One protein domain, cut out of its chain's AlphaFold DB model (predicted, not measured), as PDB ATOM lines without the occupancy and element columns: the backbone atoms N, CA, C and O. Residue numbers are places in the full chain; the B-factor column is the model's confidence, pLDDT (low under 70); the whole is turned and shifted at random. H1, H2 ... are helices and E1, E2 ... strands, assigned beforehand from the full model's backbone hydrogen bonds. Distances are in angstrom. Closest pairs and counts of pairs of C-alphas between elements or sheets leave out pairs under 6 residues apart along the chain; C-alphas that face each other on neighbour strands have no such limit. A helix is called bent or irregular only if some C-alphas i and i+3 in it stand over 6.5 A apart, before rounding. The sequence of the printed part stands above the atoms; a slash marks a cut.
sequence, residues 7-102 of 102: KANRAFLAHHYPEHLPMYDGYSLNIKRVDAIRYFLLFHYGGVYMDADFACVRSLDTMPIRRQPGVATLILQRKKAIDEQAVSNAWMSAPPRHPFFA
ATOM      1  N   LYS A   7     256.432 164.419 184.565       97.38
ATOM      2  CA  LYS A   7     257.062 163.632 185.633       97.38
ATOM      3  C   LYS A   7     256.897 164.299 187.001       97.38
ATOM      4  O   LYS A   7     256.611 163.607 187.976       97.38
ATOM      5  N   ALA A   8     257.073 165.620 187.081       97.81
ATOM      6  CA  ALA A   8     256.905 166.366 188.327       97.81
ATOM      7  C   ALA A   8     255.442 166.372 188.794       97.81
ATOM      8  O   ALA A   8     255.191 166.193 189.982       97.81
ATOM      9  N   ASN A   9     254.495 166.510 187.864       97.62
ATOM     10  CA  ASN A   9     253.055 166.473 188.112       97.62
ATOM     11  C   ASN A   9     252.634 165.143 188.733       97.62
ATOM     12  O   ASN A   9     252.039 165.107 189.810       97.62
ATOM     13  N   ARG A  10     253.020 164.037 188.087       98.06
ATOM     14  CA  ARG A  10     252.713 162.696 188.583       98.06
ATOM     15  C   ARG A  10     253.382 162.417 189.930       98.06
ATOM     16  O   ARG A  10     252.741 161.865 190.818       98.06
ATOM     17  N   ALA A  11     254.649 162.805 190.100       98.38
ATOM     18  CA  ALA A  11     255.366 162.625 191.364       98.38
ATOM     19  C   ALA A  11     254.732 163.427 192.510       98.38
ATOM     20  O   ALA A  11     254.626 162.926 193.626       98.38
ATOM     21  N   PHE A  12     254.275 164.648 192.231       98.31
ATOM     22  CA  PHE A  12     253.563 165.476 193.195       98.31
ATOM     23  C   PHE A  12     252.250 164.825 193.641       98.31
ATOM     24  O   PHE A  12     252.020 164.709 194.843       98.31
ATOM     25  N   LEU A  13     251.431 164.332 192.705       98.06
ATOM     26  CA  LEU A  13     250.202 163.612 193.052       98.06
ATOM     27  C   LEU A  13     250.490 162.347 193.853       98.06
ATOM     28  O   LEU A  13     249.886 162.145 194.896       98.06
ATOM     29  N   ALA A  14     251.454 161.533 193.422       98.38
ATOM     30  CA  ALA A  14     251.820 160.314 194.138       98.38
ATOM     31  C   ALA A  14     252.270 160.584 195.585       98.38
ATOM     32  O   ALA A  14     252.075 159.740 196.453       98.38
ATOM     33  N   HIS A  15     252.877 161.746 195.843       98.50
ATOM     34  CA  HIS A  15     253.366 162.110 197.168       98.50
ATOM     35  C   HIS A  15     252.298 162.760 198.059       98.50
ATOM     36  O   HIS A  15     252.255 162.476 199.252       98.50
ATOM     37  N   HIS A  16     251.455 163.637 197.507       98.19
ATOM     38  CA  HIS A  16     250.523 164.451 198.297       98.19
ATOM     39  C   HIS A  16     249.061 163.989 198.239       98.19
ATOM     40  O   HIS A  16     248.304 164.327 199.143       98.19
ATOM     41  N   TYR A  17     248.681 163.262 197.188       97.75
ATOM     42  CA  TYR A  17     247.308 162.869 196.854       97.75
ATOM     43  C   TYR A  17     247.272 161.458 196.220       97.75
ATOM     44  O   TYR A  17     246.749 161.290 195.108       97.75
ATOM     45  N   PRO A  18     247.902 160.439 196.841       98.19
ATOM     46  CA  PRO A  18     248.056 159.109 196.244       98.19
ATOM     47  C   PRO A  18     246.720 158.450 195.869       98.19
ATOM     48  O   PRO A  18     246.658 157.703 194.893       98.19
ATOM     49  N   GLU A  19     245.641 158.763 196.583       98.06
ATOM     50  CA  GLU A  19     244.275 158.308 196.318       98.06
ATOM     51  C   GLU A  19     243.734 158.762 194.951       98.06
ATOM     52  O   GLU A  19     242.905 158.079 194.350       98.06
ATOM     53  N   HIS A  20     244.247 159.871 194.412       97.06
ATOM     54  CA  HIS A  20     243.859 160.403 193.107       97.06
ATOM     55  C   HIS A  20     244.738 159.888 191.955       97.06
ATOM     56  O   HIS A  20     244.398 160.087 190.784       97.06
ATOM     57  N   LEU A  21     245.846 159.197 192.251       97.75
ATOM     58  CA  LEU A  21     246.793 158.724 191.241       97.75
ATOM     59  C   LEU A  21     246.181 157.726 190.234       97.75
ATOM     60  O   LEU A  21     246.449 157.890 189.043       97.75
ATOM     61  N   PRO A  22     245.326 156.755 190.628       98.19
ATOM     62  CA  PRO A  22     244.692 155.849 189.665       98.19
ATOM     63  C   PRO A  22     243.810 156.581 188.646       98.19
ATOM     64  O   PRO A  22     243.839 156.267 187.458       98.19
ATOM     65  N   MET A  23     243.062 157.593 189.098       97.50
ATOM     66  CA  MET A  23     242.243 158.442 188.228       97.50
ATOM     67  C   MET A  23     243.126 159.249 187.267       97.50
ATOM     68  O   MET A  23     242.866 159.280 186.064       97.50
ATOM     69  N   TYR A  24     244.205 159.839 187.785       97.88
ATOM     70  CA  TYR A  24     245.137 160.640 186.999       97.88
ATOM     71  C   TYR A  24     245.851 159.828 185.908       97.88
ATOM     72  O   TYR A  24     245.920 160.237 184.745       97.88
ATOM     73  N   ASP A  25     246.359 158.647 186.266       97.75
ATOM     74  CA  ASP A  25     247.025 157.746 185.327       97.75
ATOM     75  C   ASP A  25     246.026 157.179 184.301       97.75
ATOM     76  O   ASP A  25     246.375 157.032 183.127       97.75
ATOM     77  N   GLY A  26     244.766 156.971 184.707       98.00
ATOM     78  CA  GLY A  26     243.673 156.475 183.867       98.00
ATOM     79  C   GLY A  26     243.182 157.437 182.776       98.00
ATOM     80  O   GLY A  26     242.450 157.018 181.877       98.00
ATOM     81  N   TYR A  27     243.579 158.713 182.791       97.81
ATOM     82  CA  TYR A  27     243.231 159.635 181.711       97.81
ATOM     83  C   TYR A  27     243.864 159.226 180.375       97.81
ATOM     84  O   TYR A  27     245.081 159.140 180.242       97.81
ATOM     85  N   SER A  28     243.039 159.065 179.338       96.50
ATOM     86  CA  SER A  28     243.503 158.631 178.011       96.50
ATOM     87  C   SER A  28     244.377 159.651 177.272       96.50
ATOM     88  O   SER A  28     245.169 159.271 176.415       96.50
ATOM     89  N   LEU A  29     244.244 160.942 177.587       97.12
ATOM     90  CA  LEU A  29     244.958 162.032 176.920       97.12
ATOM     91  C   LEU A  29     245.776 162.830 177.931       97.12
ATOM     92  O   LEU A  29     245.270 163.169 179.001       97.12
ATOM     93  N   ASN A  30     247.005 163.208 177.559       94.94
ATOM     94  CA  ASN A  30     247.883 163.975 178.448       94.94
ATOM     95  C   ASN A  30     247.281 165.331 178.838       94.94
ATOM     96  O   ASN A  30     247.402 165.755 179.979       94.94
ATOM     97  N   ILE A  31     246.546 165.979 177.928       95.25
ATOM     98  CA  ILE A  31     245.902 167.263 178.227       95.25
ATOM     99  C   ILE A  31     244.921 167.170 179.404       95.25
ATOM    100  O   ILE A  31     244.881 168.073 180.225       95.25
ATOM    101  N   LYS A  32     244.223 166.038 179.582       97.00
ATOM    102  CA  LYS A  32     243.328 165.828 180.734       97.00
ATOM    103  C   LYS A  32     244.099 165.761 182.055       97.00
ATOM    104  O   LYS A  32     243.617 166.234 183.078       97.00
ATOM    105  N   ARG A  33     245.320 165.218 182.030       97.50
ATOM    106  CA  ARG A  33     246.234 165.206 183.182       97.50
ATOM    107  C   ARG A  33     246.731 166.612 183.512       97.50
ATOM    108  O   ARG A  33     246.783 166.983 184.682       97.50
ATOM    109  N   VAL A  34     247.059 167.409 182.495       95.81
ATOM    110  CA  VAL A  34     247.437 168.824 182.657       95.81
ATOM    111  C   VAL A  34     246.254 169.656 183.181       95.81
ATOM    112  O   VAL A  34     246.411 170.490 184.072       95.81
ATOM    113  N   ASP A  35     245.041 169.380 182.705       95.19
ATOM    114  CA  ASP A  35     243.815 170.005 183.203       95.19
ATOM    115  C   ASP A  35     243.494 169.626 184.645       95.19
ATOM    116  O   ASP A  35     243.011 170.468 185.390       95.19
ATOM    117  N   ALA A  36     243.787 168.399 185.068       96.44
ATOM    118  CA  ALA A  36     243.581 167.988 186.451       96.44
ATOM    119  C   ALA A  36     244.638 168.589 187.391       96.44
ATOM    120  O   ALA A  36     244.297 169.160 188.429       96.44
ATOM    121  N   ILE A  37     245.927 168.492 187.036       97.19
ATOM    122  CA  ILE A  37     247.024 168.823 187.957       97.19
ATOM    123  C   ILE A  37     247.009 170.290 188.402       97.19
ATOM    124  O   ILE A  37     247.329 170.571 189.555       97.19
ATOM    125  N   ARG A  38     246.589 171.224 187.534       95.88
ATOM    126  CA  ARG A  38     246.548 172.663 187.854       95.88
ATOM    127  C   ARG A  38     245.735 172.967 189.114       95.88
ATOM    128  O   ARG A  38     246.131 173.834 189.891       95.88
ATOM    129  N   TYR A  39     244.656 172.221 189.352       96.00
ATOM    130  CA  TYR A  39     243.806 172.402 190.527       96.00
ATOM    131  C   TYR A  39     244.470 171.863 191.789       96.00
ATOM    132  O   TYR A  39     244.491 172.564 192.795       96.00
ATOM    133  N   PHE A  40     245.105 170.690 191.730       97.25
ATOM    134  CA  PHE A  40     245.853 170.152 192.871       97.25
ATOM    135  C   PHE A  40     247.030 171.051 193.258       97.25
ATOM    136  O   PHE A  40     247.258 171.301 194.440       97.25
ATOM    137  N   LEU A  41     247.762 171.578 192.273       96.50
ATOM    138  CA  LEU A  41     248.875 172.497 192.515       96.50
ATOM    139  C   LEU A  41     248.406 173.787 193.176       96.50
ATOM    140  O   LEU A  41     249.000 174.222 194.165       96.50
ATOM    141  N   LEU A  42     247.337 174.384 192.646       94.06
ATOM    142  CA  LEU A  42     246.789 175.626 193.169       94.06
ATOM    143  C   LEU A  42     246.138 175.424 194.542       94.06
ATOM    144  O   LEU A  42     246.321 176.251 195.426       94.06
ATOM    145  N   PHE A  43     245.441 174.312 194.763       95.00
ATOM    146  CA  PHE A  43     244.874 173.974 196.065       95.00
ATOM    147  C   PHE A  43     245.966 173.736 197.114       95.00
ATOM    148  O   PHE A  43     245.855 174.214 198.241       95.00
ATOM    149  N   HIS A  44     247.046 173.042 196.752       95.75
ATOM    150  CA  HIS A  44     248.118 172.715 197.686       95.75
ATOM    151  C   HIS A  44     248.976 173.930 198.053       95.75
ATOM    152  O   HIS A  44     249.193 174.205 199.232       95.75
ATOM    153  N   TYR A  45     249.478 174.652 197.049       93.62
ATOM    154  CA  TYR A  45     250.425 175.749 197.260       93.62
ATOM    155  C   TYR A  45     249.759 177.124 197.363       93.62
ATOM    156  O   TYR A  45     250.349 178.047 197.927       93.62
ATOM    157  N   GLY A  46     248.554 177.287 196.815       90.56
ATOM    158  CA  GLY A  46     247.998 178.604 196.527       90.56
ATOM    159  C   GLY A  46     248.848 179.379 195.519       90.56
ATOM    160  O   GLY A  46     249.672 178.827 194.786       90.56
ATOM    161  N   GLY A  47     248.667 180.694 195.501       89.50
ATOM    162  CA  GLY A  47     249.403 181.595 194.625       89.50
ATOM    163  C   GLY A  47     248.762 181.684 193.246       89.50
ATOM    164  O   GLY A  47     247.552 181.854 193.147       89.50
ATOM    165  N   VAL A  48     249.588 181.624 192.198       90.50
ATOM    166  CA  VAL A  48     249.175 181.824 190.802       90.50
ATOM    167  C   VAL A  48     249.551 180.606 189.973       90.50
ATOM    168  O   VAL A  48     250.716 180.207 189.949       90.50
ATOM    169  N   TYR A  49     248.571 180.063 189.259       92.81
ATOM    170  CA  TYR A  49     248.764 179.130 188.157       92.81
ATOM    171  C   TYR A  49     248.640 179.886 186.829       92.81
ATOM    172  O   TYR A  49     247.753 180.727 186.672       92.81
ATOM    173  N   MET A  50     249.510 179.568 185.872       92.88
ATOM    174  CA  MET A  50     249.431 180.058 184.498       92.88
ATOM    175  C   MET A  50     249.935 178.995 183.525       92.88
ATOM    176  O   MET A  50     250.900 178.293 183.839       92.88
ATOM    177  N   ASP A  51     249.301 178.897 182.359       93.06
ATOM    178  CA  ASP A  51     249.792 178.058 181.267       93.06
ATOM    179  C   ASP A  51     251.153 178.579 180.756       93.06
ATOM    180  O   ASP A  51     251.516 179.749 180.920       93.06
ATOM    181  N   ALA A  52     251.953 177.683 180.176       90.81
ATOM    182  CA  ALA A  52     253.344 177.968 179.809       90.81
ATOM    183  C   ALA A  52     253.496 178.927 178.612       90.81
ATOM    184  O   ALA A  52     254.589 179.427 178.361       90.81
ATOM    185  N   ASP A  53     252.415 179.174 177.877       91.31
ATOM    186  CA  ASP A  53     252.340 180.077 176.729       91.31
ATOM    187  C   ASP A  53     251.996 181.529 177.118       91.31
ATOM    188  O   ASP A  53     251.892 182.403 176.253       91.31
ATOM    189  N   PHE A  54     251.886 181.831 178.415       89.75
ATOM    190  CA  PHE A  54     251.734 183.200 178.899       89.75
ATOM    191  C   PHE A  54     253.068 183.952 178.916       89.75
ATOM    192  O   PHE A  54     254.026 183.573 179.591       89.75
ATOM    193  N   ALA A  55     253.096 185.113 178.261       88.56
ATOM    194  CA  ALA A  55     254.175 186.081 178.415       88.56
ATOM    195  C   ALA A  55     253.896 187.016 179.604       88.56
ATOM    196  O   ALA A  55     252.934 187.790 179.611       88.56
ATOM    197  N   CYS A  56     254.762 186.982 180.616       87.62
ATOM    198  CA  CYS A  56     254.682 187.886 181.759       87.62
ATOM    199  C   CYS A  56     255.328 189.240 181.409       87.62
ATOM    200  O   CYS A  56     256.545 189.389 181.455       87.62
ATOM    201  N   VAL A  57     254.511 190.233 181.041       89.75
ATOM    202  CA  VAL A  57     254.993 191.569 180.620       89.75
ATOM    203  C   VAL A  57     255.288 192.528 181.781       89.75
ATOM    204  O   VAL A  57     255.891 193.577 181.578       89.75
ATOM    205  N   ARG A  58     254.824 192.210 182.996       86.50
ATOM    206  CA  ARG A  58     254.996 193.000 184.227       86.50
ATOM    207  C   ARG A  58     255.065 192.064 185.431       86.50
ATOM    208  O   ARG A  58     254.431 191.013 185.402       86.50
ATOM    209  N   SER A  59     255.778 192.460 186.490       85.75
ATOM    210  CA  SER A  59     255.841 191.659 187.722       85.75
ATOM    211  C   SER A  59     254.442 191.412 188.299       85.75
ATOM    212  O   SER A  59     253.612 192.318 188.363       85.75
ATOM    213  N   LEU A  60     254.203 190.184 188.767       81.75
ATOM    214  CA  LEU A  60     252.974 189.810 189.469       81.75
ATOM    215  C   LEU A  60     252.920 190.368 190.900       81.75
ATOM    216  O   LEU A  60     251.855 190.347 191.512       81.75
ATOM    217  N   ASP A  61     254.024 190.902 191.435       79.62
ATOM    218  CA  ASP A  61     254.083 191.464 192.797       79.62
ATOM    219  C   ASP A  61     253.151 192.666 192.987       79.62
ATOM    220  O   ASP A  61     252.740 192.984 194.107       79.62
ATOM    221  N   THR A  62     252.799 193.334 191.886       72.94
ATOM    222  CA  THR A  62     251.850 194.449 191.880       72.94
ATOM    223  C   THR A  62     250.395 193.984 191.859       72.94
ATOM    224  O   THR A  62     249.501 194.817 191.997       72.94
ATOM    225  N   MET A  63     250.119 192.688 191.665       71.44
ATOM    226  CA  MET A  63     248.749 192.183 191.673       71.44
ATOM    227  C   MET A  63     248.202 192.122 193.107       71.44
ATOM    228  O   MET A  63     248.906 191.701 194.030       71.44
ATOM    229  N   PRO A  64     246.914 192.455 193.314       65.06
ATOM    230  CA  PRO A  64     246.288 192.468 194.640       65.06
ATOM    231  C   PRO A  64     246.132 191.073 195.275       65.06
ATOM    232  O   PRO A  64     245.638 190.961 196.392       65.06
ATOM    233  N   ILE A  65     246.612 190.022 194.606       60.28
ATOM    234  CA  ILE A  65     246.579 188.612 195.019       60.28
ATOM    235  C   ILE A  65     247.193 188.390 196.409       60.28
ATOM    236  O   ILE A  65     246.756 187.517 197.149       60.28
ATOM    237  N   ARG A  66     248.213 189.177 196.779       55.38
ATOM    238  CA  ARG A  66     248.974 188.993 198.027       55.38
ATOM    239  C   ARG A  66     248.500 189.844 199.214       55.38
ATOM    240  O   ARG A  66     249.100 189.727 200.277       55.38
ATOM    241  N   ARG A  67     247.515 190.741 199.060       51.75
ATOM    242  CA  ARG A  67     247.431 191.937 199.933       51.75
ATOM    243  C   ARG A  67     246.182 192.125 200.800       51.75
ATOM    244  O   ARG A  67     246.097 193.166 201.443       51.75
ATOM    245  N   GLN A  68     245.260 191.171 200.902       54.97
ATOM    246  CA  GLN A  68     244.136 191.313 201.842       54.97
ATOM    247  C   GLN A  68     244.133 190.203 202.902       54.97
ATOM    248  O   GLN A  68     243.655 189.099 202.636       54.97
ATOM    249  N   PRO A  69     244.668 190.470 204.110       52.19
ATOM    250  CA  PRO A  69     244.503 189.581 205.255       52.19
ATOM    251  C   PRO A  69     243.019 189.251 205.461       52.19
ATOM    252  O   PRO A  69     242.188 190.153 205.516       52.19
ATOM    253  N   GLY A  70     242.684 187.963 205.549       57.06
ATOM    254  CA  GLY A  70     241.310 187.500 205.775       57.06
ATOM    255  C   GLY A  70     240.420 187.409 204.529       57.06
ATOM    256  O   GLY A  70     239.301 186.916 204.646       57.06
ATOM    257  N   VAL A  71     240.895 187.805 203.341       60.31
ATOM    258  CA  VAL A  71     240.139 187.645 202.090       60.31
ATOM    259  C   VAL A  71     240.793 186.567 201.240       60.31
ATOM    260  O   VAL A  71     241.860 186.745 200.653       60.31
ATOM    261  N   ALA A  72     240.127 185.420 201.164       62.03
ATOM    262  CA  ALA A  72     240.468 184.371 200.226       62.03
ATOM    263  C   ALA A  72     240.078 184.827 198.809       62.03
ATOM    264  O   ALA A  72     238.948 184.635 198.372       62.03
ATOM    265  N   THR A  73     240.980 185.517 198.105       71.81
ATOM    266  CA  THR A  73     240.675 186.031 196.764       71.81
ATOM    267  C   THR A  73     240.919 184.960 195.707       71.81
ATOM    268  O   THR A  73     242.064 184.660 195.362       71.81
ATOM    269  N   LEU A  74     239.829 184.418 195.165       79.12
ATOM    270  CA  LEU A  74     239.824 183.652 193.925       79.12
ATOM    271  C   LEU A  74     239.769 184.620 192.736       79.12
ATOM    272  O   LEU A  74     238.812 185.380 192.599       79.12
ATOM    273  N   ILE A  75     240.782 184.593 191.871       80.88
ATOM    274  CA  ILE A  75     240.769 185.328 190.601       80.88
ATOM    275  C   ILE A  75     240.814 184.316 189.470       80.88
ATOM    276  O   ILE A  75     241.749 183.519 189.380       80.88
ATOM    277  N   LEU A  76     239.816 184.385 188.595       81.62
ATOM    278  CA  LEU A  76     239.736 183.559 187.404       81.62
ATOM    279  C   LEU A  76     239.632 184.444 186.163       81.62
ATOM    280  O   LEU A  76     238.956 185.476 186.162       81.62
ATOM    281  N   GLN A  77     240.314 184.043 185.098       83.25
ATOM    282  CA  GLN A  77     240.287 184.773 183.841       83.25
ATOM    283  C   GLN A  77     238.934 184.571 183.143       83.25
ATOM    284  O   GLN A  77     238.543 183.446 182.848       83.25
ATOM    285  N   ARG A  78     238.226 185.651 182.800       80.38
ATOM    286  CA  ARG A  78     237.002 185.569 181.983       80.38
ATOM    287  C   ARG A  78     237.338 185.257 180.519       80.38
ATOM    288  O   ARG A  78     238.241 185.872 179.948       80.38
ATOM    289  N   LYS A  79     236.583 184.358 179.881       76.56
ATOM    290  CA  LYS A  79     236.745 183.990 178.467       76.56
ATOM    291  C   LYS A  79     235.758 184.763 177.588       76.56
ATOM    292  O   LYS A  79     234.636 184.337 177.371       76.56
ATOM    293  N   LYS A  80     236.198 185.889 177.021       67.81
ATOM    294  CA  LYS A  80     235.329 186.825 176.275       67.81
ATOM    295  C   LYS A  80     234.779 186.296 174.934       67.81
ATOM    296  O   LYS A  80     233.914 186.929 174.351       67.81
ATOM    297  N   ALA A  81     235.311 185.188 174.414       65.62
ATOM    298  CA  ALA A  81     235.118 184.796 173.015       65.62
ATOM    299  C   ALA A  81     233.888 183.914 172.729       65.62
ATOM    300  O   ALA A  81     233.546 183.754 171.563       65.62
ATOM    301  N   ILE A  82     233.269 183.295 173.743       62.97
ATOM    302  CA  ILE A  82     232.220 182.272 173.530       62.97
ATOM    303  C   ILE A  82     230.986 182.533 174.402       62.97
ATOM    304  O   ILE A  82     229.867 182.404 173.924       62.97
ATOM    305  N   ASP A  83     231.189 182.921 175.661       70.25
ATOM    306  CA  ASP A  83     230.129 183.199 176.632       70.25
ATOM    307  C   ASP A  83     230.678 184.192 177.663       70.25
ATOM    308  O   ASP A  83     231.769 183.999 178.203       70.25
ATOM    309  N   GLU A  84     229.944 185.269 177.934       70.44
ATOM    310  CA  GLU A  84     230.356 186.305 178.884       70.44
ATOM    311  C   GLU A  84     230.488 185.798 180.327       70.44
ATOM    312  O   GLU A  84     231.149 186.451 181.145       70.44
ATOM    313  N   GLN A  85     229.893 184.642 180.628       78.94
ATOM    314  CA  GLN A  85     229.970 183.963 181.919       78.94
ATOM    315  C   GLN A  85     231.072 182.897 181.965       78.94
ATOM    316  O   GLN A  85     231.427 182.437 183.051       78.94
ATOM    317  N   ALA A  86     231.652 182.519 180.822       81.62
ATOM    318  CA  ALA A  86     232.673 181.485 180.782       81.62
ATOM    319  C   ALA A  86     233.974 181.950 181.436       81.62
ATOM    320  O   ALA A  86     234.458 183.076 181.263       81.62
ATOM    321  N   VAL A  87     234.588 181.013 182.145       87.00
ATOM    322  CA  VAL A  87     235.827 181.219 182.877       87.00
ATOM    323  C   VAL A  87     236.896 180.275 182.337       87.00
ATOM    324  O   VAL A  87     236.643 179.109 182.050       87.00
ATOM    325  N   SER A  88     238.094 180.815 182.153       88.38
ATOM    326  CA  SER A  88     239.289 180.119 181.699       88.38
ATOM    327  C   SER A  88     240.071 179.567 182.890       88.38
ATOM    328  O   SER A  88     240.231 180.243 183.908       88.38
ATOM    329  N   ASN A  89     240.603 178.356 182.734       90.69
ATOM    330  CA  ASN A  89     241.520 177.717 183.677       90.69
ATOM    331  C   ASN A  89     243.002 177.963 183.325       90.69
ATOM    332  O   ASN A  89     243.884 177.411 183.985       90.69
ATOM    333  N   ALA A  90     243.282 178.762 182.290       91.56
ATOM    334  CA  ALA A  90     244.630 179.028 181.788       91.56
ATOM    335  C   ALA A  90     245.428 179.993 182.681       91.56
ATOM    336  O   ALA A  90     246.655 179.981 182.685       91.56
ATOM    337  N   TRP A  91     244.734 180.818 183.469       91.62
ATOM    338  CA  TRP A  91     245.324 181.675 184.495       91.62
ATOM    339  C   TRP A  91     244.377 181.750 185.691       91.62
ATOM    340  O   TRP A  91     243.206 182.114 185.545       91.62
ATOM    341  N   MET A  92     244.871 181.383 186.871       92.44
ATOM    342  CA  MET A  92     244.075 181.299 188.095       92.44
ATOM    343  C   MET A  92     244.904 181.717 189.302       92.44
ATOM    344  O   MET A  92     246.110 181.473 189.354       92.44
ATOM    345  N   SER A  93     244.249 182.290 190.304       90.81
ATOM    346  CA  SER A  93     244.882 182.635 191.572       90.81
ATOM    347  C   SER A  93     243.965 182.339 192.745       90.81
ATOM    348  O   SER A  93     242.787 182.682 192.694       90.81
ATOM    349  N   ALA A  94     244.514 181.763 193.812       88.62
ATOM    350  CA  ALA A  94     243.794 181.487 195.053       88.62
ATOM    351  C   ALA A  94     244.759 181.320 196.239       88.62
ATOM    352  O   ALA A  94     245.924 180.967 196.035       88.62
ATOM    353  N   PRO A  95     244.312 181.532 197.489       87.81
ATOM    354  CA  PRO A  95     245.049 181.042 198.650       87.81
ATOM    355  C   PRO A  95     245.097 179.504 198.651       87.81
ATOM    356  O   PRO A  95     244.227 178.861 198.049       87.81
ATOM    357  N   PRO A  96     246.075 178.894 199.345       91.25
ATOM    358  CA  PRO A  96     246.077 177.449 199.530       91.25
ATOM    359  C   PRO A  96     244.783 177.017 200.226       91.25
ATOM    360  O   PRO A  96     244.265 177.719 201.096       91.25
ATOM    361  N   ARG A  97     244.279 175.843 199.852       90.81
ATOM    362  CA  ARG A  97     243.069 175.214 200.395       90.81
ATOM    363  C   ARG A  97     241.767 175.997 200.188       90.81
ATOM    364  O   ARG A  97     240.838 175.872 200.984       90.81
ATOM    365  N   HIS A  98     241.678 176.810 199.135       88.50
ATOM    366  CA  HIS A  98     240.441 177.528 198.821       88.50
ATOM    367  C   HIS A  98     239.275 176.543 198.554       88.50
ATOM    368  O   HIS A  98     239.437 175.673 197.696       88.50
ATOM    369  N   PRO A  99     238.090 176.698 199.190       88.81
ATOM    370  CA  PRO A  99     236.969 175.746 199.082       88.81
ATOM    371  C   PRO A  99     236.463 175.478 197.662       88.81
ATOM    372  O   PRO A  99     235.908 174.427 197.389       88.81
ATOM    373  N   PHE A 100     236.669 176.425 196.746       88.06
ATOM    374  CA  PHE A 100     236.349 176.253 195.323       88.06
ATOM    375  C   PHE A 100     237.086 175.073 194.656       88.06
ATOM    376  O   PHE A 100     236.582 174.535 193.677       88.06
ATOM    377  N   PHE A 101     238.266 174.686 195.157       88.06
ATOM    378  CA  PHE A 101     239.074 173.580 194.620       88.06
ATOM    379  C   PHE A 101     239.173 172.382 195.582       88.06
ATOM    380  O   PHE A 101     240.048 171.539 195.387       88.06
ATOM    381  N   ALA A 102     238.361 172.369 196.645       82.06
ATOM    382  CA  ALA A 102     238.339 171.306 197.650       82.06
ATOM    383  C   ALA A 102     237.557 170.073 197.179       82.06
ATOM    384  O   ALA A 102     236.638 170.236 196.344       82.06
TER     385      ALA A 102
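What this domain is: This is residues 7 to 102 of the 102 residues of the protein "Group 2 family protein" of Chrysochromulina tobinii (UniProt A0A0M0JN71). A long helix, H3, stands between a helical hairpin, H1 and H2, and a small antiparallel sheet, on which its residues 35 to 45 pack. A long loop, residues 51 to 74, swings out from one edge strand, E1, and returns to the other, E2. The 96 printed residues run H1 H2 H3 E1 E2 E3, class mixed, with sheet order E1 E3 E2. The whole is only just compact, close to loose, with a radius of gyration of the C-alphas of 14.6 A and spans of 38 by 34 by 25 A.

How they stand to each other: H1, residues 7 to 16, touches H2, residues 18 to 26, closest at the C-alphas of Ala 14 and Leu 21, 6.0 A apart. H3, residues 30 to 45, only just touches H2, with 3 pairs of C-alphas within 8 A, through its residues 33 to 36 alone; the closest C-alphas are those of Tyr 24 and Arg 33, 6.1 A apart. H3 is on the sheet of E1, residues 47 to 50, E3, residues 87 to 94, and E2, residues 75 to 78, two layers with the helix on one face. Its height over the sheet is 10.1 A, and it runs along the strands, at 16 degrees to E3 on the local plane. Between the antiparallel neighbours E1 and E3, N 49 and O 92 are within hydrogen-bond range at 2.8 A, and in the hairpin E2 and E3, N 88 and O 77 are within hydrogen-bond range at 2.8 A. Every O i to N i+4 pair is within range in H1, 3 of 5 in H2 and 9 of 12 in H3.

Where its parts are: H1 begins at C-alpha 7 (257.062, 163.632, 185.633). H2 is irregular, with C-alphas 19 and 22 7.1 A apart. H3 measures 22.3 A. E3, 14.6 A long, bends by 99 degrees at residue 90 and ends at C-alpha 94 (243.794, 181.487, 195.053).

The domain as a whole: The printed part has no cut, and the C-alphas of Ser 28 and Pro 69 are farthest apart, 41.2 A. The link from E1 to E2 is long; pLDDT is under 70 at residues 64 to 72 and 80 to 82.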